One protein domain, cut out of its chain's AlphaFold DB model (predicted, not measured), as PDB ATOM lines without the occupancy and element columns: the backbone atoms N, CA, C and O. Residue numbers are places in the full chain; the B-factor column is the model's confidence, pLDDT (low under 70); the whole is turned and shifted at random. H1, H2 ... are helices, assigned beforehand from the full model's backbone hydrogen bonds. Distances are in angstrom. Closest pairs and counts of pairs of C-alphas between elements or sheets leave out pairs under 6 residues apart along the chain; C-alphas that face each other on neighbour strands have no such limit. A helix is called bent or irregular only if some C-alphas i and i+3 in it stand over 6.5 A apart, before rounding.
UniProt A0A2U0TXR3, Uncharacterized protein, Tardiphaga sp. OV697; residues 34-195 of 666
ATOM      1  N   PRO A  34      63.248  31.626 293.759       54.19
ATOM      2  CA  PRO A  34      63.482  31.529 295.191       54.19
ATOM      3  C   PRO A  34      63.905  32.895 295.741       54.19
ATOM      4  O   PRO A  34      64.601  33.664 295.071       54.19
ATOM      5  N   LEU A  35      63.491  33.199 296.976       54.03
ATOM      6  CA  LEU A  35      63.988  34.372 297.695       54.03
ATOM      7  C   LEU A  35      65.523  34.377 297.634       54.03
ATOM      8  O   LEU A  35      66.151  33.325 297.755       54.03
ATOM      9  N   SER A  36      66.112  35.556 297.392       48.97
ATOM     10  CA  SER A  36      67.535  35.712 297.053       48.97
ATOM     11  C   SER A  36      68.454  34.875 297.953       48.97
ATOM     12  O   SER A  36      68.222  34.813 299.163       48.97
ATOM     13  N   SER A  37      69.548  34.335 297.400       53.97
ATOM     14  CA  SER A  37      70.587  33.586 298.136       53.97
ATOM     15  C   SER A  37      71.097  34.289 299.400       53.97
ATOM     16  O   SER A  37      71.590  33.629 300.312       53.97
ATOM     17  N   ASN A  38      70.910  35.605 299.508       51.84
ATOM     18  CA  ASN A  38      71.209  36.395 300.698       51.84
ATOM     19  C   ASN A  38      70.535  35.850 301.972       51.84
ATOM     20  O   ASN A  38      71.152  35.891 303.030       51.84
ATOM     21  N   PHE A  39      69.333  35.263 301.899       55.09
ATOM     22  CA  PHE A  39      68.658  34.704 303.084       55.09
ATOM     23  C   PHE A  39      69.322  33.433 303.632       55.09
ATOM     24  O   PHE A  39      69.113  33.083 304.792       55.09
ATOM     25  N   SER A  40      70.151  32.765 302.822       56.22
ATOM     26  CA  SER A  40      70.971  31.628 303.262       56.22
ATOM     27  C   SER A  40      72.309  32.050 303.880       56.22
ATOM     28  O   SER A  40      72.988  31.233 304.498       56.22
ATOM     29  N   GLN A  41      72.697  33.321 303.733       64.38
ATOM     30  CA  GLN A  41      73.944  33.842 304.278       64.38
ATOM     31  C   GLN A  41      73.728  34.387 305.684       64.38
ATOM     32  O   GLN A  41      72.848  35.219 305.915       64.38
ATOM     33  N   ILE A  42      74.591  33.964 306.609       69.94
ATOM     34  CA  ILE A  42      74.638  34.526 307.957       69.94
ATOM     35  C   ILE A  42      75.178  35.950 307.858       69.94
ATOM     36  O   ILE A  42      76.357  36.143 307.556       69.94
ATOM     37  N   ARG A  43      74.329  36.949 308.112       81.06
ATOM     38  CA  ARG A  43      74.769  38.351 308.094       81.06
ATOM     39  C   ARG A  43      75.590  38.682 309.342       81.06
ATOM     40  O   ARG A  43      75.322  38.177 310.436       81.06
ATOM     41  N   SER A  44      76.582  39.555 309.185       79.25
ATOM     42  CA  SER A  44      77.262  40.183 310.319       79.25
ATOM     43  C   SER A  44      76.302  41.109 311.063       79.25
ATOM     44  O   SER A  44      75.481  41.782 310.438       79.25
ATOM     45  N   VAL A  45      76.440  41.176 312.383       79.62
ATOM     46  CA  VAL A  45      75.740  42.167 313.207       79.62
ATOM     47  C   VAL A  45      76.482  43.497 313.101       79.62
ATOM     48  O   VAL A  45      77.696  43.540 313.288       79.62
ATOM     49  N   LEU A  46      75.767  44.577 312.785       81.94
ATOM     50  CA  LEU A  46      76.340  45.925 312.822       81.94
ATOM     51  C   LEU A  46      76.347  46.443 314.266       81.94
ATOM     52  O   LEU A  46      75.405  46.193 315.013       81.94
ATOM     53  N   GLU A  47      77.352  47.233 314.647       76.38
ATOM     54  CA  GLU A  47      77.486  47.785 316.011       76.38
ATOM     55  C   GLU A  47      76.236  48.582 316.452       76.38
ATOM     56  O   GLU A  47      75.771  48.485 317.587       76.38
ATOM     57  N   ALA A  48      75.599  49.298 315.517       76.81
ATOM     58  CA  ALA A  48      74.348  50.019 315.768       76.81
ATOM     59  C   ALA A  48      73.144  49.101 316.084       76.81
ATOM     60  O   ALA A  48      72.166  49.551 316.682       76.81
ATOM     61  N   GLU A  49      73.201  47.821 315.705       80.12
ATOM     62  CA  GLU A  49      72.138  46.835 315.929       80.12
ATOM     63  C   GLU A  49      72.270  46.105 317.274       80.12
ATOM     64  O   GLU A  49      71.294  45.510 317.729       80.12
ATOM     65  N   GLU A  50      73.417  46.180 317.961       74.94
ATOM     66  CA  GLU A  50      73.637  45.472 319.235       74.94
ATOM     67  C   GLU A  50      72.596  45.854 320.298       74.94
ATOM     68  O   GLU A  50      72.019  44.997 320.972       74.94
ATOM     69  N   ARG A  51      72.253  47.145 320.404       73.06
ATOM     70  CA  ARG A  51      71.199  47.605 321.331       73.06
ATOM     71  C   ARG A  51      69.816  47.061 320.969       73.06
ATOM     72  O   ARG A  51      69.011  46.777 321.861       73.06
ATOM     73  N   VAL A  52      69.530  46.909 319.676       77.44
ATOM     74  CA  VAL A  52      68.264  46.337 319.194       77.44
ATOM     75  C   VAL A  52      68.223  44.841 319.498       77.44
ATOM     76  O   VAL A  52      67.192  44.335 319.935       77.44
ATOM     77  N   ILE A  53      69.346  44.135 319.359       79.06
ATOM     78  CA  ILE A  53      69.476  42.713 319.701       79.06
ATOM     79  C   ILE A  53      69.127  42.471 321.169       79.06
ATOM     80  O   ILE A  53      68.271  41.639 321.462       79.06
ATOM     81  N   HIS A  54      69.708  43.241 322.089       74.69
ATOM     82  CA  HIS A  54      69.470  43.059 323.524       74.69
ATOM     83  C   HIS A  54      68.039  43.380 323.975       74.69
ATOM     84  O   HIS A  54      67.596  42.857 324.993       74.69
ATOM     85  N   SER A  55      67.313  44.219 323.233       77.81
ATOM     86  CA  SER A  55      65.953  44.649 323.588       77.81
ATOM     87  C   SER A  55      64.843  43.903 322.841       77.81
ATOM     88  O   SER A  55      63.693  43.938 323.271       77.81
ATOM     89  N   SER A  56      65.157  43.201 321.748       80.12
ATOM     90  CA  SER A  56      64.168  42.488 320.918       80.12
ATOM     91  C   SER A  56      64.353  40.970 320.870       80.12
ATOM     92  O   SER A  56      63.483  40.266 320.348       80.12
ATOM     93  N   ARG A  57      65.459  40.449 321.414       84.44
ATOM     94  CA  ARG A  57      65.820  39.026 321.359       84.44
ATOM     95  C   ARG A  57      66.078  38.459 322.738       84.44
ATOM     96  O   ARG A  57      66.309  39.181 323.702       84.44
ATOM     97  N   VAL A  58      66.070  37.136 322.810       80.12
ATOM     98  CA  VAL A  58      66.287  36.407 324.056       80.12
ATOM     99  C   VAL A  58      67.594  35.624 323.955       80.12
ATOM    100  O   VAL A  58      67.754  34.799 323.055       80.12
ATOM    101  N   CYS A  59      68.535  35.899 324.866       81.06
ATOM    102  CA  CYS A  59      69.796  35.161 324.960       81.06
ATOM    103  C   CYS A  59      69.571  33.815 325.640       81.06
ATOM    104  O   CYS A  59      69.120  33.755 326.783       81.06
ATOM    105  N   ASN A  60      69.973  32.747 324.971       70.62
ATOM    106  CA  ASN A  60      69.889  31.375 325.436       70.62
ATOM    107  C   ASN A  60      70.675  31.127 326.747       70.62
ATOM    108  O   ASN A  60      70.311  30.249 327.524       70.62
ATOM    109  N   LEU A  61      71.692  31.944 327.045       69.50
ATOM    110  CA  LEU A  61      72.463  31.889 328.293       69.50
ATOM    111  C   LEU A  61      71.820  32.659 329.454       69.50
ATOM    112  O   LEU A  61      72.154  32.412 330.612       69.50
ATOM    113  N   THR A  62      70.938  33.622 329.172       67.88
ATOM    114  CA  THR A  62      70.354  34.494 330.207       67.88
ATOM    115  C   THR A  62      68.884  34.211 330.468       67.88
ATOM    116  O   THR A  62      68.298  34.858 331.338       67.88
ATOM    117  N   VAL A  63      68.276  33.273 329.736       67.25
ATOM    118  CA  VAL A  63      66.888  32.878 329.984       67.25
ATOM    119  C   VAL A  63      66.787  32.235 331.360       67.25
ATOM    120  O   VAL A  63      67.525  31.297 331.661       67.25
ATOM    121  N   PRO A  64      65.884  32.729 332.209       63.31
ATOM    122  CA  PRO A  64      65.682  32.186 333.538       63.31
ATOM    123  C   PRO A  64      64.933  30.853 333.463       63.31
ATOM    124  O   PRO A  64      63.707  30.821 333.515       63.31
ATOM    125  N   LEU A  65      65.658  29.741 333.365       66.25
ATOM    126  CA  LEU A  65      65.070  28.429 333.622       66.25
ATOM    127  C   LEU A  65      65.060  28.156 335.125       66.25
ATOM    128  O   LEU A  65      66.040  28.418 335.820       66.25
ATOM    129  N   VAL A  66      63.949  27.614 335.611       60.81
ATOM    130  CA  VAL A  66      63.754  27.235 337.013       60.81
ATOM    131  C   VAL A  66      64.831  26.241 337.440       60.81
ATOM    132  O   VAL A  66      65.006  25.200 336.814       60.81
ATOM    133  N   GLY A  67      65.545  26.545 338.521       57.09
ATOM    134  CA  GLY A  67      66.630  25.704 339.032       57.09
ATOM    135  C   GLY A  67      67.986  25.964 338.371       57.09
ATOM    136  O   GLY A  67      68.892  25.148 338.514       57.09
ATOM    137  N   GLY A  68      68.144  27.078 337.648       56.19
ATOM    138  CA  GLY A  68      69.425  27.498 337.074       56.19
ATOM    139  C   GLY A  68      69.964  26.613 335.945       56.19
ATOM    140  O   GLY A  68      71.148  26.703 335.626       56.19
ATOM    141  N   ALA A  69      69.125  25.760 335.349       54.88
ATOM    142  CA  ALA A  69      69.516  24.905 334.236       54.88
ATOM    143  C   ALA A  69      69.858  25.727 332.979       54.88
ATOM    144  O   ALA A  69      69.286  26.790 332.736       54.88
ATOM    145  N   ASN A  70      70.753  25.201 332.143       61.88
ATOM    146  CA  ASN A  70      70.888  25.662 330.760       61.88
ATOM    147  C   ASN A  70      69.728  25.098 329.924       61.88
ATOM    148  O   ASN A  70      69.024  24.195 330.366       61.88
ATOM    149  N   LEU A  71      69.543  25.560 328.686       58.91
ATOM    150  CA  LEU A  71      68.482  25.075 327.778       58.91
ATOM    151  C   LEU A  71      68.616  23.602 327.343       58.91
ATOM    152  O   LEU A  71      67.800  23.112 326.569       58.91
ATOM    153  N   SER A  72      69.617  22.895 327.870       62.66
ATOM    154  CA  SER A  72      69.733  21.434 327.904       62.66
ATOM    155  C   SER A  72      69.100  20.804 329.159       62.66
ATOM    156  O   SER A  72      69.386  19.652 329.475       62.66
ATOM    157  N   GLY A  73      68.339  21.575 329.938       67.50
ATOM    158  CA  GLY A  73      67.654  21.117 331.141       67.50
ATOM    159  C   GLY A  73      66.610  20.046 330.829       67.50
ATOM    160  O   GLY A  73      66.162  19.908 329.693       67.50
ATOM    161  N   SER A  74      66.217  19.290 331.854       84.31
ATOM    162  CA  SER A  74      65.179  18.264 331.718       84.31
ATOM    163  C   SER A  74      63.852  18.856 331.223       84.31
ATOM    164  O   SER A  74      63.553  20.035 331.454       84.31
ATOM    165  N   LEU A  75      63.011  18.031 330.595       87.88
ATOM    166  CA  LEU A  75      61.664  18.441 330.203       87.88
ATOM    167  C   LEU A  75      60.838  18.956 331.395       87.88
ATOM    168  O   LEU A  75      60.057  19.901 331.251       87.88
ATOM    169  N   GLU A  76      61.036  18.377 332.579       88.56
ATOM    170  CA  GLU A  76      60.409  18.825 333.825       88.56
ATOM    171  C   GLU A  76      60.790  20.273 334.149       88.56
ATOM    172  O   GLU A  76      59.918  21.096 334.434       88.56
ATOM    173  N   THR A  77      62.075  20.618 334.019       85.94
ATOM    174  CA  THR A  77      62.580  21.980 334.229       85.94
ATOM    175  C   THR A  77      61.960  22.978 333.247       85.94
ATOM    176  O   THR A  77      61.529  24.063 333.649       85.94
ATOM    177  N   LEU A  78      61.879  22.619 331.964       85.62
ATOM    178  CA  LEU A  78      61.279  23.470 330.929       85.62
ATOM    179  C   LEU A  78      59.777  23.678 331.173       85.62
ATOM    180  O   LEU A  78      59.278  24.800 331.071       85.62
ATOM    181  N   THR A  79      59.075  22.617 331.571       90.00
ATOM    182  CA  THR A  79      57.642  22.651 331.896       90.00
ATOM    183  C   THR A  79      57.377  23.525 333.123       90.00
ATOM    184  O   THR A  79      56.491  24.382 333.096       90.00
ATOM    185  N   ALA A  80      58.178  23.366 334.182       88.75
ATOM    186  CA  ALA A  80      58.085  24.186 335.387       88.75
ATOM    187  C   ALA A  80      58.354  25.670 335.086       88.75
ATOM    188  O   ALA A  80      57.630  26.538 335.573       88.75
ATOM    189  N   SER A  81      59.346  25.961 334.240       84.81
ATOM    190  CA  SER A  81      59.679  27.332 333.835       84.81
ATOM    191  C   SER A  81      58.527  27.999 333.086       84.81
ATOM    192  O   SER A  81      58.080  29.076 333.483       84.81
ATOM    193  N   ALA A  82      57.971  27.325 332.074       87.56
ATOM    194  CA  ALA A  82      56.837  27.835 331.304       87.56
ATOM    195  C   ALA A  82      55.595  28.110 332.179       87.56
ATOM    196  O   ALA A  82      54.857  29.064 331.933       87.56
ATOM    197  N   ALA A  83      55.376  27.313 333.230       90.25
ATOM    198  CA  ALA A  83      54.257  27.494 334.154       90.25
ATOM    199  C   ALA A  83      54.414  28.709 335.093       90.25
ATOM    200  O   ALA A  83      53.412  29.285 335.521       90.25
ATOM    201  N   LEU A  84      55.645  29.121 335.426       90.19
ATOM    202  CA  LEU A  84      55.896  30.230 336.359       90.19
ATOM    203  C   LEU A  84      55.885  31.612 335.703       90.19
ATOM    204  O   LEU A  84      55.600  32.603 336.380       90.19
ATOM    205  N   TYR A  85      56.163  31.706 334.406       88.75
ATOM    206  CA  TYR A  85      56.316  32.992 333.725       88.75
ATOM    207  C   TYR A  85      55.096  33.918 333.792       88.75
ATOM    208  O   TYR A  85      55.299  35.104 334.058       88.75
ATOM    209  N   PRO A  86      53.839  33.448 333.657       91.06
ATOM    210  CA  PRO A  86      52.679  34.322 333.838       91.06
ATOM    211  C   PRO A  86      52.652  34.988 335.221       91.06
ATOM    212  O   PRO A  86      52.336  36.172 335.348       91.06
ATOM    213  N   LYS A  87      53.048  34.246 336.264       92.38
ATOM    214  CA  LYS A  87      53.162  34.774 337.629       92.38
ATOM    215  C   LYS A  87      54.315  35.771 337.737       92.38
ATOM    216  O   LYS A  87      54.149  36.833 338.329       92.38
ATOM    217  N   TRP A  88      55.469  35.458 337.149       93.25
ATOM    218  CA  TRP A  88      56.619  36.363 337.152       93.25
ATOM    219  C   TRP A  88      56.355  37.663 336.392       93.25
ATOM    220  O   TRP A  88      56.790  38.710 336.860       93.25
ATOM    221  N   GLU A  89      55.603  37.637 335.291       93.50
ATOM    222  CA  GLU A  89      55.204  38.854 334.578       93.50
ATOM    223  C   GLU A  89      54.220  39.697 335.400       93.50
ATOM    224  O   GLU A  89      54.354  40.921 335.453       93.50
ATOM    225  N   ALA A  90      53.262  39.073 336.094       92.75
ATOM    226  CA  ALA A  90      52.381  39.790 337.017       92.75
ATOM    227  C   ALA A  90      53.182  40.477 338.140       92.75
ATOM    228  O   ALA A  90      52.955  41.649 338.455       92.75
ATOM    229  N   ASP A  91      54.170  39.771 338.692       91.94
ATOM    230  CA  ASP A  91      55.065  40.306 339.715       91.94
ATOM    231  C   ASP A  91      55.987  41.410 339.165       91.94
ATOM    232  O   ASP A  91      56.233  42.398 339.854       91.94
ATOM    233  N   TYR A  92      56.481  41.286 337.928       92.56
ATOM    234  CA  TYR A  92      57.298  42.314 337.271       92.56
ATOM    235  C   TYR A  92      56.503  43.601 337.047       92.56
ATOM    236  O   TYR A  92      56.992  44.694 337.333       92.56
ATOM    237  N   ASN A  93      55.250  43.483 336.602       92.19
ATOM    238  CA  ASN A  93      54.368  44.633 336.434       92.19
ATOM    239  C   ASN A  93      54.098  45.345 337.765       92.19
ATOM    240  O   ASN A  93      54.105  46.575 337.804       92.19
ATOM    241  N   ARG A  94      53.945  44.594 338.863       89.94
ATOM    242  CA  ARG A  94      53.850  45.162 340.215       89.94
ATOM    243  C   ARG A  94      55.139  45.876 340.624       89.94
ATOM    244  O   ARG A  94      55.083  47.038 341.014       89.94
ATOM    245  N   TYR A  95      56.287  45.217 340.473       89.31
ATOM    246  CA  TYR A  95      57.604  45.783 340.770       89.31
ATOM    247  C   TYR A  95      57.854  47.093 340.015       89.31
ATOM    248  O   TYR A  95      58.255  48.083 340.624       89.31
ATOM    249  N   ARG A  96      57.553  47.129 338.710       88.62
ATOM    250  CA  ARG A  96      57.727  48.316 337.860       88.62
ATOM    251  C   ARG A  96      56.869  49.497 338.319       88.62
ATOM    252  O   ARG A  96      57.300  50.636 338.191       88.62
ATOM    253  N   LEU A  97      55.665  49.235 338.830       87.50
ATOM    254  CA  LEU A  97      54.751  50.274 339.314       87.50
ATOM    255  C   LEU A  97      55.111  50.772 340.719       87.50
ATOM    256  O   LEU A  97      54.928  51.949 341.010       87.50
ATOM    257  N   LEU A  98      55.606  49.885 341.584       86.81
ATOM    258  CA  LEU A  98      55.790  50.160 343.012       86.81
ATOM    259  C   LEU A  98      57.251  50.410 343.422       86.81
ATOM    260  O   LEU A  98      57.499  50.745 344.576       86.81
ATOM    261  N   SER A  99      58.215  50.273 342.503       82.56
ATOM    262  CA  SER A  99      59.659  50.373 342.788       82.56
ATOM    263  C   SER A  99      60.108  49.480 343.958       82.56
ATOM    264  O   SER A  99      60.922  49.879 344.792       82.56
ATOM    265  N   GLU A 100      59.547  48.271 344.051       79.62
ATOM    266  CA  GLU A 100      59.871  47.309 345.112       79.62
ATOM    267  C   GLU A 100      61.336  46.830 345.028       79.62
ATOM    268  O   GLU A 100      62.047  47.081 344.058       79.62
ATOM    269  N   LYS A 101      61.832  46.121 346.050       82.94
ATOM    270  CA  LYS A 101      63.160  45.483 345.975       82.94
ATOM    271  C   LYS A 101      63.134  44.319 344.977       82.94
ATOM    272  O   LYS A 101      62.132  43.615 344.868       82.94
ATOM    273  N   LEU A 102      64.252  44.091 344.276       82.38
ATOM    274  CA  LEU A 102      64.393  42.942 343.373       82.38
ATOM    275  C   LEU A 102      64.120  41.616 344.116       82.38
ATOM    276  O   LEU A 102      64.526  41.484 345.275       82.38
ATOM    277  N   PRO A 103      63.497  40.618 343.459       85.50
ATOM    278  CA  PRO A 103      63.236  39.314 344.063       85.50
ATOM    279  C   PRO A 103      64.504  38.646 344.620       85.50
ATOM    280  O   PRO A 103      65.577  38.698 344.008       85.50
ATOM    281  N   SER A 104      64.381  37.981 345.774       87.25
ATOM    282  CA  SER A 104      65.457  37.158 346.350       87.25
ATOM    283  C   SER A 104      65.746  35.917 345.501       87.25
ATOM    284  O   SER A 104      66.907  35.537 345.383       87.25
ATOM    285  N   ASP A 105      64.714  35.352 344.870       88.69
ATOM    286  CA  ASP A 105      64.798  34.258 343.899       88.69
ATOM    287  C   ASP A 105      65.674  34.650 342.696       88.69
ATOM    288  O   ASP A 105      65.421  35.655 342.022       88.69
ATOM    289  N   ALA A 106      66.733  33.872 342.454       86.56
ATOM    290  CA  ALA A 106      67.739  34.168 341.440       86.56
ATOM    291  C   ALA A 106      67.194  34.051 340.006       86.56
ATOM    292  O   ALA A 106      67.552  34.873 339.157       86.56
ATOM    293  N   ASP A 107      66.308  33.091 339.737       85.44
ATOM    294  CA  ASP A 107      65.755  32.856 338.401       85.44
ATOM    295  C   ASP A 107      64.711  33.927 338.072       85.44
ATOM    296  O   ASP A 107      64.773  34.574 337.024       85.44
ATOM    297  N   LYS A 108      63.841  34.256 339.031       89.06
ATOM    298  CA  LYS A 108      62.912  35.382 338.887       89.06
ATOM    299  C   LYS A 108      63.653  36.716 338.732       89.06
ATOM    300  O   LYS A 108      63.220  37.580 337.972       89.06
ATOM    301  N   ARG A 109      64.794  36.904 339.405       88.31
ATOM    302  CA  ARG A 109      65.628  38.104 339.221       88.31
ATOM    303  C   ARG A 109      66.212  38.182 337.811       88.31
ATOM    304  O   ARG A 109      66.173  39.257 337.219       88.31
ATOM    305  N   LYS A 110      66.705  37.072 337.254       86.56
ATOM    306  CA  LYS A 110      67.151  37.012 335.852       86.56
ATOM    307  C   LYS A 110      66.015  37.384 334.890       86.56
ATOM    308  O   LYS A 110      66.243  38.204 334.004       86.56
ATOM    309  N   TYR A 111      64.787  36.895 335.116       88.69
ATOM    310  CA  TYR A 111      63.603  37.313 334.342       88.69
ATOM    311  C   TYR A 111      63.412  38.833 334.358       88.69
ATOM    312  O   TYR A 111      63.277  39.460 333.310       88.69
ATOM    313  N   PHE A 112      63.458  39.439 335.548       90.62
ATOM    314  CA  PHE A 112      63.265  40.882 335.716       90.62
ATOM    315  C   PHE A 112      64.355  41.683 334.997       90.62
ATOM    316  O   PHE A 112      64.050  42.709 334.394       90.62
ATOM    317  N   LEU A 113      65.605  41.208 335.016       88.00
ATOM    318  CA  LEU A 113      66.715  41.846 334.304       88.00
ATOM    319  C   LEU A 113      66.516  41.805 332.783       88.00
ATOM    320  O   LEU A 113      66.674  42.836 332.132       88.00
ATOM    321  N   VAL A 114      66.106  40.663 332.221       86.38
ATOM    322  CA  VAL A 114      65.813  40.542 330.780       86.38
ATOM    323  C   VAL A 114      64.633  41.439 330.383       86.38
ATOM    324  O   VAL A 114      64.693  42.144 329.377       86.38
ATOM    325  N   ARG A 115      63.575  41.501 331.203       91.00
ATOM    326  CA  ARG A 115      62.447  42.422 330.971       91.00
ATOM    327  C   ARG A 115      62.859  43.893 331.051       91.00
ATOM    328  O   ARG A 115      62.380  44.696 330.250       91.00
ATOM    329  N   ALA A 116      63.750  44.247 331.978       88.56
ATOM    330  CA  ALA A 116      64.272  45.604 332.132       88.56
ATOM    331  C   ALA A 116      65.158  46.042 330.951       88.56
ATOM    332  O   ALA A 116      65.248  47.235 330.673       88.56
ATOM    333  N   GLN A 117      65.753  45.094 330.216       87.06
ATOM    334  CA  GLN A 117      66.481  45.353 328.964       87.06
ATOM    335  C   GLN A 117      65.555  45.667 327.773       87.06
ATOM    336  O   GLN A 117      66.035  46.056 326.712       87.06
ATOM    337  N   GLY A 118      64.234  45.536 327.942       87.31
ATOM    338  CA  GLY A 118      63.228  45.891 326.934       87.31
ATOM    339  C   GLY A 118      62.566  44.699 326.240       87.31
ATOM    340  O   GLY A 118      61.557  44.889 325.564       87.31
ATOM    341  N   VAL A 119      63.053  43.473 326.461       88.81
ATOM    342  CA  VAL A 119      62.496  42.257 325.846       88.81
ATOM    343  C   VAL A 119      61.089  42.004 326.366       88.81
ATOM    344  O   VAL A 119      60.902  41.939 327.576       88.81
ATOM    345  N   SER A 120      60.092  41.848 325.492       91.19
ATOM    346  CA  SER A 120      58.698  41.638 325.913       91.19
ATOM    347  C   SER A 120      58.478  40.284 326.602       91.19
ATOM    348  O   SER A 120      59.182  39.309 326.340       91.19
ATOM    349  N   ALA A 121      57.458  40.216 327.463       91.62
ATOM    350  CA  ALA A 121      57.045  38.976 328.122       91.62
ATOM    351  C   ALA A 121      56.681  37.879 327.109       91.62
ATOM    352  O   ALA A 121      57.083  36.731 327.265       91.62
ATOM    353  N   ASP A 122      55.990  38.264 326.032       92.50
ATOM    354  CA  ASP A 122      55.606  37.364 324.945       92.50
ATOM    355  C   ASP A 122      56.823  36.723 324.278       92.50
ATOM    356  O   ASP A 122      56.841  35.514 324.076       92.50
ATOM    357  N   THR A 123      57.866  37.505 323.975       90.44
ATOM    358  CA  THR A 123      59.087  36.967 323.362       90.44
ATOM    359  C   THR A 123      59.776  35.969 324.296       90.44
ATOM    360  O   THR A 123      60.268  34.946 323.827       90.44
ATOM    361  N   ILE A 124      59.769  36.214 325.612       89.31
ATOM    362  CA  ILE A 124      60.342  35.292 326.606       89.31
ATOM    363  C   ILE A 124      59.523  33.988 326.717       89.31
ATOM    364  O   ILE A 124      60.123  32.907 326.774       89.31
ATOM    365  N   ASP A 125      58.182  34.061 326.710       90.81
ATOM    366  CA  ASP A 125      57.291  32.879 326.731       90.81
ATOM    367  C   ASP A 125      57.442  32.049 325.448       90.81
ATOM    368  O   ASP A 125      57.712  30.849 325.521       90.81
ATOM    369  N   ILE A 126      57.373  32.691 324.272       92.00
ATOM    370  CA  ILE A 126      57.572  32.043 322.963       92.00
ATOM    371  C   ILE A 126      58.929  31.337 322.919       92.00
ATOM    372  O   ILE A 126      59.004  30.159 322.566       92.00
ATOM    373  N   PHE A 127      60.000  32.036 323.307       90.31
ATOM    374  CA  PHE A 127      61.343  31.467 323.341       90.31
ATOM    375  C   PHE A 127      61.389  30.224 324.230       90.31
ATOM    376  O   PHE A 127      61.792  29.154 323.786       90.31
ATOM    377  N   THR A 128      60.931  30.327 325.477       88.12
ATOM    378  CA  THR A 128      61.050  29.224 326.446       88.12
ATOM    379  C   THR A 128      60.227  28.018 326.021       88.12
ATOM    380  O   THR A 128      60.700  26.881 326.088       88.12
ATOM    381  N   ARG A 129      59.021  28.248 325.493       92.25
ATOM    382  CA  ARG A 129      58.182  27.161 324.998       92.25
ATOM    383  C   ARG A 129      58.678  26.551 323.687       92.25
ATOM    384  O   ARG A 129      58.379  25.390 323.433       92.25
ATOM    385  N   THR A 130      59.496  27.256 322.907       92.12
ATOM    386  CA  THR A 130      60.208  26.662 321.759       92.12
ATOM    387  C   THR A 130      61.133  25.531 322.222       92.12
ATOM    388  O   THR A 130      61.133  24.447 321.639       92.12
ATOM    389  N   PHE A 131      61.868  25.728 323.325       89.62
ATOM    390  CA  PHE A 131      62.712  24.676 323.906       89.62
ATOM    391  C   PHE A 131      61.896  23.570 324.572       89.62
ATOM    392  O   PHE A 131      62.260  22.406 324.442       89.62
ATOM    393  N   LEU A 132      60.772  23.904 325.218       92.00
ATOM    394  CA  LEU A 132      59.825  22.901 325.719       92.00
ATOM    395  C   LEU A 132      59.328  21.991 324.588       92.00
ATOM    396  O   LEU A 132      59.382  20.773 324.717       92.00
ATOM    397  N   ILE A 133      58.896  22.573 323.468       94.38
ATOM    398  CA  ILE A 133      58.463  21.843 322.270       94.38
ATOM    399  C   ILE A 133      59.575  20.928 321.752       94.38
ATOM    400  O   ILE A 133      59.328  19.754 321.488       94.38
ATOM    401  N   ARG A 134      60.814  21.423 321.673       90.94
ATOM    402  CA  ARG A 134      61.964  20.599 321.286       90.94
ATOM    403  C   ARG A 134      62.210  19.445 322.267       90.94
ATOM    404  O   ARG A 134      62.472  18.329 321.828       90.94
ATOM    405  N   GLY A 135      62.114  19.698 323.572       90.94
ATOM    406  CA  GLY A 135      62.242  18.669 324.607       90.94
ATOM    407  C   GLY A 135      61.173  17.584 324.462       90.94
ATOM    408  O   GLY A 135      61.497  16.400 324.393       90.94
ATOM    409  N   LEU A 136      59.910  17.993 324.298       94.69
ATOM    410  CA  LEU A 136      58.784  17.090 324.039       94.69
ATOM    411  C   LEU A 136      59.015  16.246 322.780       94.69
ATOM    412  O   LEU A 136      58.770  15.042 322.802       94.69
ATOM    413  N   TRP A 137      59.526  16.854 321.705       93.06
ATOM    414  CA  TRP A 137      59.889  16.139 320.481       93.06
ATOM    415  C   TRP A 137      60.966  15.080 320.732       93.06
ATOM    416  O   TRP A 137      60.793  13.935 320.321       93.06
ATOM    417  N   SER A 138      62.049  15.435 321.432       90.81
ATOM    418  CA  SER A 138      63.151  14.504 321.717       90.81
ATOM    419  C   SER A 138      62.749  13.318 322.598       90.81
ATOM    420  O   SER A 138      63.347  12.253 322.490       90.81
ATOM    421  N   GLU A 139      61.710  13.475 323.422       94.38
ATOM    422  CA  GLU A 139      61.126  12.395 324.229       94.38
ATOM    423  C   GLU A 139      60.019  11.609 323.497       94.38
ATOM    424  O   GLU A 139      59.389  10.734 324.088       94.38
ATOM    425  N   GLY A 140      59.734  11.916 322.226       94.00
ATOM    426  CA  GLY A 140      58.688  11.244 321.444       94.00
ATOM    427  C   GLY A 140      57.249  11.637 321.816       94.00
ATOM    428  O   GLY A 140      56.300  10.963 321.418       94.00
ATOM    429  N   ARG A 141      57.048  12.734 322.562       96.06
ATOM    430  CA  ARG A 141      55.728  13.236 323.010       96.06
ATOM    431  C   ARG A 141      55.072  14.127 321.946       96.06
ATOM    432  O   ARG A 141      54.787  15.303 322.179       96.06
ATOM    433  N   HIS A 142      54.878  13.575 320.749       95.50
ATOM    434  CA  HIS A 142      54.462  14.310 319.544       95.50
ATOM    435  C   HIS A 142      53.075  14.971 319.649       95.50
ATOM    436  O   HIS A 142      52.872  16.080 319.159       95.50
ATOM    437  N   ASP A 143      52.122  14.336 320.329       95.62
ATOM    438  CA  ASP A 143      50.788  14.891 320.595       95.62
ATOM    439  C   ASP A 143      50.868  16.207 321.391       95.62
ATOM    440  O   ASP A 143      50.185  17.192 321.094       95.62
ATOM    441  N   GLN A 144      51.765  16.249 322.375       96.31
ATOM    442  CA  GLN A 144      51.972  17.417 323.222       96.31
ATOM    443  C   GLN A 144      52.730  18.519 322.499       96.31
ATOM    444  O   GLN A 144      52.426  19.689 322.726       96.31
ATOM    445  N   VAL A 145      53.660  18.167 321.603       96.75
ATOM    446  CA  VAL A 145      54.297  19.142 320.708       96.75
ATOM    447  C   VAL A 145      53.241  19.883 319.898       96.75
ATOM    448  O   VAL A 145      53.229  21.111 319.915       96.75
ATOM    449  N   VAL A 146      52.329  19.159 319.238       96.56
ATOM    450  CA  VAL A 146      51.276  19.785 318.422       96.56
ATOM    451  C   VAL A 146      50.372  20.662 319.275       96.56
ATOM    452  O   VAL A 146      50.151  21.819 318.931       96.56
ATOM    453  N   LYS A 147      49.920  20.161 320.430       96.75
ATOM    454  CA  LYS A 147      49.090  20.940 321.356       96.75
ATOM    455  C   LYS A 147      49.771  22.242 321.792       96.75
ATOM    456  O   LYS A 147      49.137  23.293 321.773       96.75
ATOM    457  N   GLN A 148      51.043  22.175 322.193       96.62
ATOM    458  CA  GLN A 148      51.804  23.348 322.631       96.62
ATOM    459  C   GLN A 148      52.071  24.321 321.478       96.62
ATOM    460  O   GLN A 148      51.952  25.529 321.658       96.62
ATOM    461  N   ALA A 149      52.407  23.809 320.295       97.06
ATOM    462  CA  ALA A 149      52.639  24.640 319.124       97.06
ATOM    463  C   ALA A 149      51.364  25.377 318.692       97.06
ATOM    464  O   ALA A 149      51.410  26.588 318.486       97.06
ATOM    465  N   ASP A 150      50.224  24.685 318.625       97.00
ATOM    466  CA  ASP A 150      48.936  25.275 318.241       97.00
ATOM    467  C   ASP A 150      48.474  26.338 319.247       97.00
ATOM    468  O   ASP A 150      48.014  27.410 318.845       97.00
ATOM    469  N   GLU A 151      48.655  26.080 320.549       96.62
ATOM    470  CA  GLU A 151      48.399  27.058 321.611       96.62
ATOM    471  C   GLU A 151      49.202  28.343 321.369       96.62
ATOM    472  O   GLU A 151      48.640  29.436 321.418       96.62
ATOM    473  N   LEU A 152      50.496  28.231 321.057       96.56
ATOM    474  CA  LEU A 152      51.364  29.390 320.835       96.56
ATOM    475  C   LEU A 152      51.058  30.125 319.537       96.56
ATOM    476  O   LEU A 152      50.992  31.356 319.540       96.56
ATOM    477  N   ILE A 153      50.867  29.386 318.443       95.56
ATOM    478  CA  ILE A 153      50.524  29.949 317.136       95.56
ATOM    479  C   ILE A 153      49.228  30.751 317.252       95.56
ATOM    480  O   ILE A 153      49.181  31.892 316.798       95.56
ATOM    481  N   SER A 154      48.214  30.196 317.921       96.81
ATOM    482  CA  SER A 154      46.935  30.870 318.140       96.81
ATOM    483  C   SER A 154      47.064  32.071 319.081       96.81
ATOM    484  O   SER A 154      46.657  33.173 318.715       96.81
ATOM    485  N   LYS A 155      47.680  31.892 320.260       95.88
ATOM    486  CA  LYS A 155      47.817  32.931 321.297       95.88
ATOM    487  C   LYS A 155      48.608  34.149 320.820       95.88
ATOM    488  O   LYS A 155      48.278  35.271 321.193       95.88
ATOM    489  N   TYR A 156      49.658  33.934 320.029       96.06
ATOM    490  CA  TYR A 156      50.597  34.983 319.623       96.06
ATOM    491  C   TYR A 156      50.537  35.345 318.140       96.06
ATOM    492  O   TYR A 156      51.379  36.128 317.687       96.06
ATOM    493  N   HIS A 157      49.574  34.785 317.401       96.12
ATOM    494  CA  HIS A 157      49.435  34.942 315.951       96.12
ATOM    495  C   HIS A 157      50.763  34.712 315.219       96.12
ATOM    496  O   HIS A 157      51.192  35.530 314.404       96.12
ATOM    497  N   LEU A 158      51.459  33.630 315.576       94.81
ATOM    498  CA  LEU A 158      52.758  33.328 314.981       94.81
ATOM    499  C   LEU A 158      52.561  32.919 313.523       94.81
ATOM    500  O   LEU A 158      51.773  32.026 313.222       94.81
ATOM    501  N   THR A 159      53.302  33.560 312.628       93.38
ATOM    502  CA  THR A 159      53.344  33.220 311.207       93.38
ATOM    503  C   THR A 159      54.766  32.855 310.816       93.38
ATOM    504  O   THR A 159      55.737  33.392 311.356       93.38
ATOM    505  N   THR A 160      54.900  31.926 309.874       91.19
ATOM    506  CA  THR A 160      56.194  31.624 309.264       91.19
ATOM    507  C   THR A 160      56.559  32.725 308.281       91.19
ATOM    508  O   THR A 160      55.709  33.185 307.512       91.19
ATOM    509  N   ALA A 161      57.817  33.146 308.305       88.12
ATOM    510  CA  ALA A 161      58.336  34.138 307.376       88.12
ATOM    511  C   ALA A 161      59.828  33.917 307.138       88.12
ATOM    512  O   ALA A 161      60.553  33.492 308.045       88.12
ATOM    513  N   ALA A 162      60.271  34.240 305.922       83.44
ATOM    514  CA  ALA A 162      61.681  34.280 305.573       83.44
ATOM    515  C   ALA A 162      62.438  35.172 306.554       83.44
ATOM    516  O   ALA A 162      62.112  36.347 306.740       83.44
ATOM    517  N   HIS A 163      63.459  34.595 307.175       83.19
ATOM    518  CA  HIS A 163      64.256  35.265 308.186       83.19
ATOM    519  C   HIS A 163      65.735  35.021 307.914       83.19
ATOM    520  O   HIS A 163      66.187  33.875 307.862       83.19
ATOM    521  N   GLN A 164      66.489  36.102 307.714       82.88
ATOM    522  CA  GLN A 164      67.934  36.012 307.567       82.88
ATOM    523  C   GLN A 164      68.560  35.911 308.958       82.88
ATOM    524  O   GLN A 164      68.611  36.893 309.698       82.88
ATOM    525  N   VAL A 165      69.049  34.719 309.287       83.44
ATOM    526  CA  VAL A 165      69.781  34.457 310.529       83.44
ATOM    527  C   VAL A 165      71.071  35.275 310.540       83.44
ATOM    528  O   VAL A 165      71.809  35.302 309.556       83.44
ATOM    529  N   ASP A 166      71.367  35.937 311.654       84.81
ATOM    530  CA  ASP A 166      72.639  36.639 311.848       84.81
ATOM    531  C   ASP A 166      73.592  35.911 312.805       84.81
ATOM    532  O   ASP A 166      73.275  34.871 313.388       84.81
ATOM    533  N   GLN A 167      74.815  36.433 312.934       83.38
ATOM    534  CA  GLN A 167      75.841  35.832 313.792       83.38
ATOM    535  C   GLN A 167      75.405  35.724 315.264       83.38
ATOM    536  O   GLN A 167      75.799  34.767 315.936       83.38
ATOM    537  N   ALA A 168      74.577  36.652 315.760       80.69
ATOM    538  CA  ALA A 168      74.068  36.591 317.128       80.69
ATOM    539  C   ALA A 168      73.054  35.451 317.299       80.69
ATOM    540  O   ALA A 168      73.094  34.759 318.314       80.69
ATOM    541  N   GLU A 169      72.201  35.204 316.302       80.38
ATOM    542  CA  GLU A 169      71.289  34.051 316.280       80.38
ATOM    543  C   GLU A 169      72.001  32.709 316.163       80.38
ATOM    544  O   GLU A 169      71.590  31.744 316.807       80.38
ATOM    545  N   LYS A 170      73.106  32.653 315.411       78.75
ATOM    546  CA  LYS A 170      73.945  31.452 315.338       78.75
ATOM    547  C   LYS A 170      74.556  31.080 316.691       78.75
ATOM    548  O   LYS A 170      74.730  29.901 316.984       78.75
ATOM    549  N   GLY A 171      74.937  32.083 317.482       68.69
ATOM    550  CA  GLY A 171      75.629  31.888 318.752       68.69
ATOM    551  C   GLY A 171      74.691  31.702 319.942       68.69
ATOM    552  O   GLY A 171      74.806  30.718 320.673       68.69
ATOM    553  N   THR A 172      73.807  32.676 320.185       74.12
ATOM    554  CA  THR A 172      73.169  32.822 321.504       74.12
ATOM    555  C   THR A 172      71.781  33.477 321.529       74.12
ATOM    556  O   THR A 172      71.016  33.183 322.443       74.12
ATOM    557  N   TYR A 173      71.389  34.335 320.585       83.19
ATOM    558  CA  TYR A 173      70.167  35.154 320.699       83.19
ATOM    559  C   TYR A 173      69.098  34.772 319.685       83.19
ATOM    560  O   TYR A 173      69.270  35.109 318.528       83.19
ATOM    561  N   LEU A 174      67.951  34.211 320.080       85.75
ATOM    562  CA  LEU A 174      66.869  33.948 319.116       85.75
ATOM    563  C   LEU A 174      65.894  35.125 319.016       85.75
ATOM    564  O   LEU A 174      65.483  35.714 320.023       85.75
ATOM    565  N   THR A 175      65.487  35.444 317.789       89.38
ATOM    566  CA  THR A 175      64.368  36.355 317.534       89.38
ATOM    567  C   THR A 175      63.019  35.660 317.751       89.38
ATOM    568  O   THR A 175      62.902  34.427 317.754       89.38
ATOM    569  N   ARG A 176      61.957  36.469 317.879       91.62
ATOM    570  CA  ARG A 176      60.571  35.978 317.845       91.62
ATOM    571  C   ARG A 176      60.276  35.212 316.552       91.62
ATOM    572  O   ARG A 176      59.614  34.182 316.616       91.62
ATOM    573  N   GLN A 177      60.779  35.687 315.409       92.12
ATOM    574  CA  GLN A 177      60.535  35.055 314.112       92.12
ATOM    575  C   GLN A 177      61.225  33.693 313.995       92.12
ATOM    576  O   GLN A 177      60.586  32.719 313.608       92.12
ATOM    577  N   THR A 178      62.491  33.590 314.408       90.56
ATOM    578  CA  THR A 178      63.207  32.307 314.459       90.56
ATOM    579  C   THR A 178      62.481  31.303 315.351       90.56
ATOM    580  O   THR A 178      62.269  30.161 314.951       90.56
ATOM    581  N   SER A 179      62.005  31.742 316.520       92.50
ATOM    582  CA  SER A 179      61.218  30.897 317.429       92.50
ATOM    583  C   SER A 179      59.898  30.435 316.795       92.50
ATOM    584  O   SER A 179      59.567  29.254 316.865       92.50
ATOM    585  N   ALA A 180      59.174  31.332 316.116       94.12
ATOM    586  CA  ALA A 180      57.956  30.991 315.378       94.12
ATOM    587  C   ALA A 180      58.215  29.929 314.298       94.12
ATOM    588  O   ALA A 180      57.499  28.931 314.242       94.12
ATOM    589  N   ASN A 181      59.275  30.097 313.502       92.75
ATOM    590  CA  ASN A 181      59.659  29.139 312.465       92.75
ATOM    591  C   ASN A 181      59.984  27.755 313.071       92.75
ATOM    592  O   ASN A 181      59.503  26.736 312.577       92.75
ATOM    593  N   ILE A 182      60.725  27.700 314.185       91.50
ATOM    594  CA  ILE A 182      61.046  26.435 314.877       91.50
ATOM    595  C   ILE A 182      59.783  25.754 315.423       91.50
ATOM    596  O   ILE A 182      59.615  24.546 315.258       91.50
ATOM    597  N   ILE A 183      58.880  26.516 316.052       94.62
ATOM    598  CA  ILE A 183      57.598  26.005 316.562       94.62
ATOM    599  C   ILE A 183      56.785  25.377 315.421       94.62
ATOM    600  O   ILE A 183      56.309  24.248 315.555       94.62
ATOM    601  N   SER A 184      56.659  26.074 314.289       93.94
ATOM    602  CA  SER A 184      55.963  25.561 313.107       93.94
ATOM    603  C   SER A 184      56.619  24.294 312.556       93.94
ATOM    604  O   SER A 184      55.912  23.343 312.230       93.94
ATOM    605  N   PHE A 185      57.953  24.233 312.512       93.31
ATOM    606  CA  PHE A 185      58.680  23.050 312.047       93.31
ATOM    607  C   PHE A 185      58.414  21.814 312.920       93.31
ATOM    608  O   PHE A 185      58.005  20.773 312.406       93.31
ATOM    609  N   PHE A 186      58.565  21.926 314.244       94.12
ATOM    610  CA  PHE A 186      58.300  20.806 315.155       94.12
ATOM    611  C   PHE A 186      56.824  20.397 315.189       94.12
ATOM    612  O   PHE A 186      56.529  19.210 315.358       94.12
ATOM    613  N   SER A 187      55.899  21.346 315.005       95.44
ATOM    614  CA  SER A 187      54.473  21.039 314.835       95.44
ATOM    615  C   SER A 187      54.253  20.156 313.606       95.44
ATOM    616  O   SER A 187      53.659  19.085 313.725       95.44
ATOM    617  N   THR A 188      54.810  20.538 312.452       94.25
ATOM    618  CA  THR A 188      54.753  19.754 311.207       94.25
ATOM    619  C   THR A 188      55.333  18.353 311.392       94.25
ATOM    620  O   THR A 188      54.648  17.369 311.108       94.25
ATOM    621  N   LEU A 189      56.553  18.246 311.931       93.88
ATOM    622  CA  LEU A 189      57.203  16.959 312.191       93.88
ATOM    623  C   LEU A 189      56.356  16.059 313.104       93.88
ATOM    624  O   LEU A 189      56.215  14.864 312.856       93.88
ATOM    625  N   SER A 190      55.759  16.634 314.149       95.12
ATOM    626  CA  SER A 190      54.920  15.903 315.103       95.12
ATOM    627  C   SER A 190      53.625  15.418 314.495       95.12
ATOM    628  O   SER A 190      53.283  14.257 314.705       95.12
ATOM    629  N   ARG A 191      52.958  16.243 313.682       96.19
ATOM    630  CA  ARG A 191      51.767  15.825 312.929       96.19
ATOM    631  C   ARG A 191      52.065  14.610 312.060       96.19
ATOM    632  O   ARG A 191      51.359  13.609 312.135       96.19
ATOM    633  N   LEU A 192      53.187  14.631 311.346       95.38
ATOM    634  CA  LEU A 192      53.609  13.499 310.525       95.38
ATOM    635  C   LEU A 192      53.902  12.227 311.328       95.38
ATOM    636  O   LEU A 192      53.812  11.141 310.769       95.38
ATOM    637  N   LYS A 193      54.222  12.283 312.623       94.19
ATOM    638  CA  LYS A 193      54.470  11.057 313.401       94.19
ATOM    639  C   LYS A 193      53.200  10.304 313.794       94.19
ATOM    640  O   LYS A 193      53.276   9.094 313.972       94.19
ATOM    641  N   PHE A 194      52.049  10.970 313.896       90.62
ATOM    642  CA  PHE A 194      50.790  10.316 314.279       90.62
ATOM    643  C   PHE A 194      49.742  10.244 313.163       90.62
ATOM    644  O   PHE A 194      48.780   9.488 313.290       90.62
ATOM    645  N   THR A 195      49.903  10.980 312.060       93.88
ATOM    646  CA  THR A 195      49.005  10.855 310.907       93.88
ATOM    647  C   THR A 195      49.300   9.564 310.140       93.88
ATOM    648  O   THR A 195      50.311   9.457 309.446       93.88
TER     649      THR A 195
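This is residues 34 to 195 of the 666 residues of an uncharacterized protein of Tardiphaga sp. OV697 (UniProt A0A2U0TXR3). The longest helix, H3, is bent; its arm H3a packs on H5 of an up-and-down bundle, H5, H6 and H8, each running against the one before, while arm H3b extends past the start of H5. H1, H2 and H7 lie outside the bundle, toward the end where H5 and H8 begin. The printed part has 162 residues with eight named helices, H1 to H8 in chain order, and no named strand: all helix. It is compact, radius of gyration of the C-alphas 16.5 A, spanning 51 by 41 by 26 A.

H3, residues 75 to 98, was assigned as one helix by its hydrogen bonds but is bent, C-alphas 83 and 86 being 7.0 A apart; H3a, 75 to 83, and H3b, 86 to 98, stand at a steep tilt of 43 degrees. H3a touches the hub H5, residues 121 to 138, closest at C-alphas 78 and 132, 5.4 A. H6, residues 142 to 156, forms a hairpin with H5, closest at C-alphas 145 and 133, 5.2 A. H8, residues 176 to 194, touches H6, closest at C-alphas 190 and 142, 4.7 A. Residues 88 to 92 of H3b only just touch H4, residues 106 to 116, with 3 pairs of C-alphas within 8 A, closest 92 and 112, 6.3 A. H1, residues 37 to 40, H2, 47 to 56, and H7, 167 to 171, touch no helix. O i to N i+4 pairs are within hydrogen-bond range throughout H3a, H3b and H4 to H7, in 4 of 6 for H2 and 14 of 15 for H8; H1 is too short.

H3a begins at C-alpha 75 (61.664, 18.441, 330.203); H8, 27.7 A long, ends at C-alpha 194 (50.790, 10.316, 314.279). H5 is 26.0 A long. H2 is irregular, only just: C-alphas 48 and 51 are 6.8 A apart.

C-alphas 34 and 101 are farthest apart, 52.7 A. The printed part has no cut; the H2 to H3 link is long, 18 residues. pLDDT is under 70 at residues 34 to 42, 61 to 73 and 171.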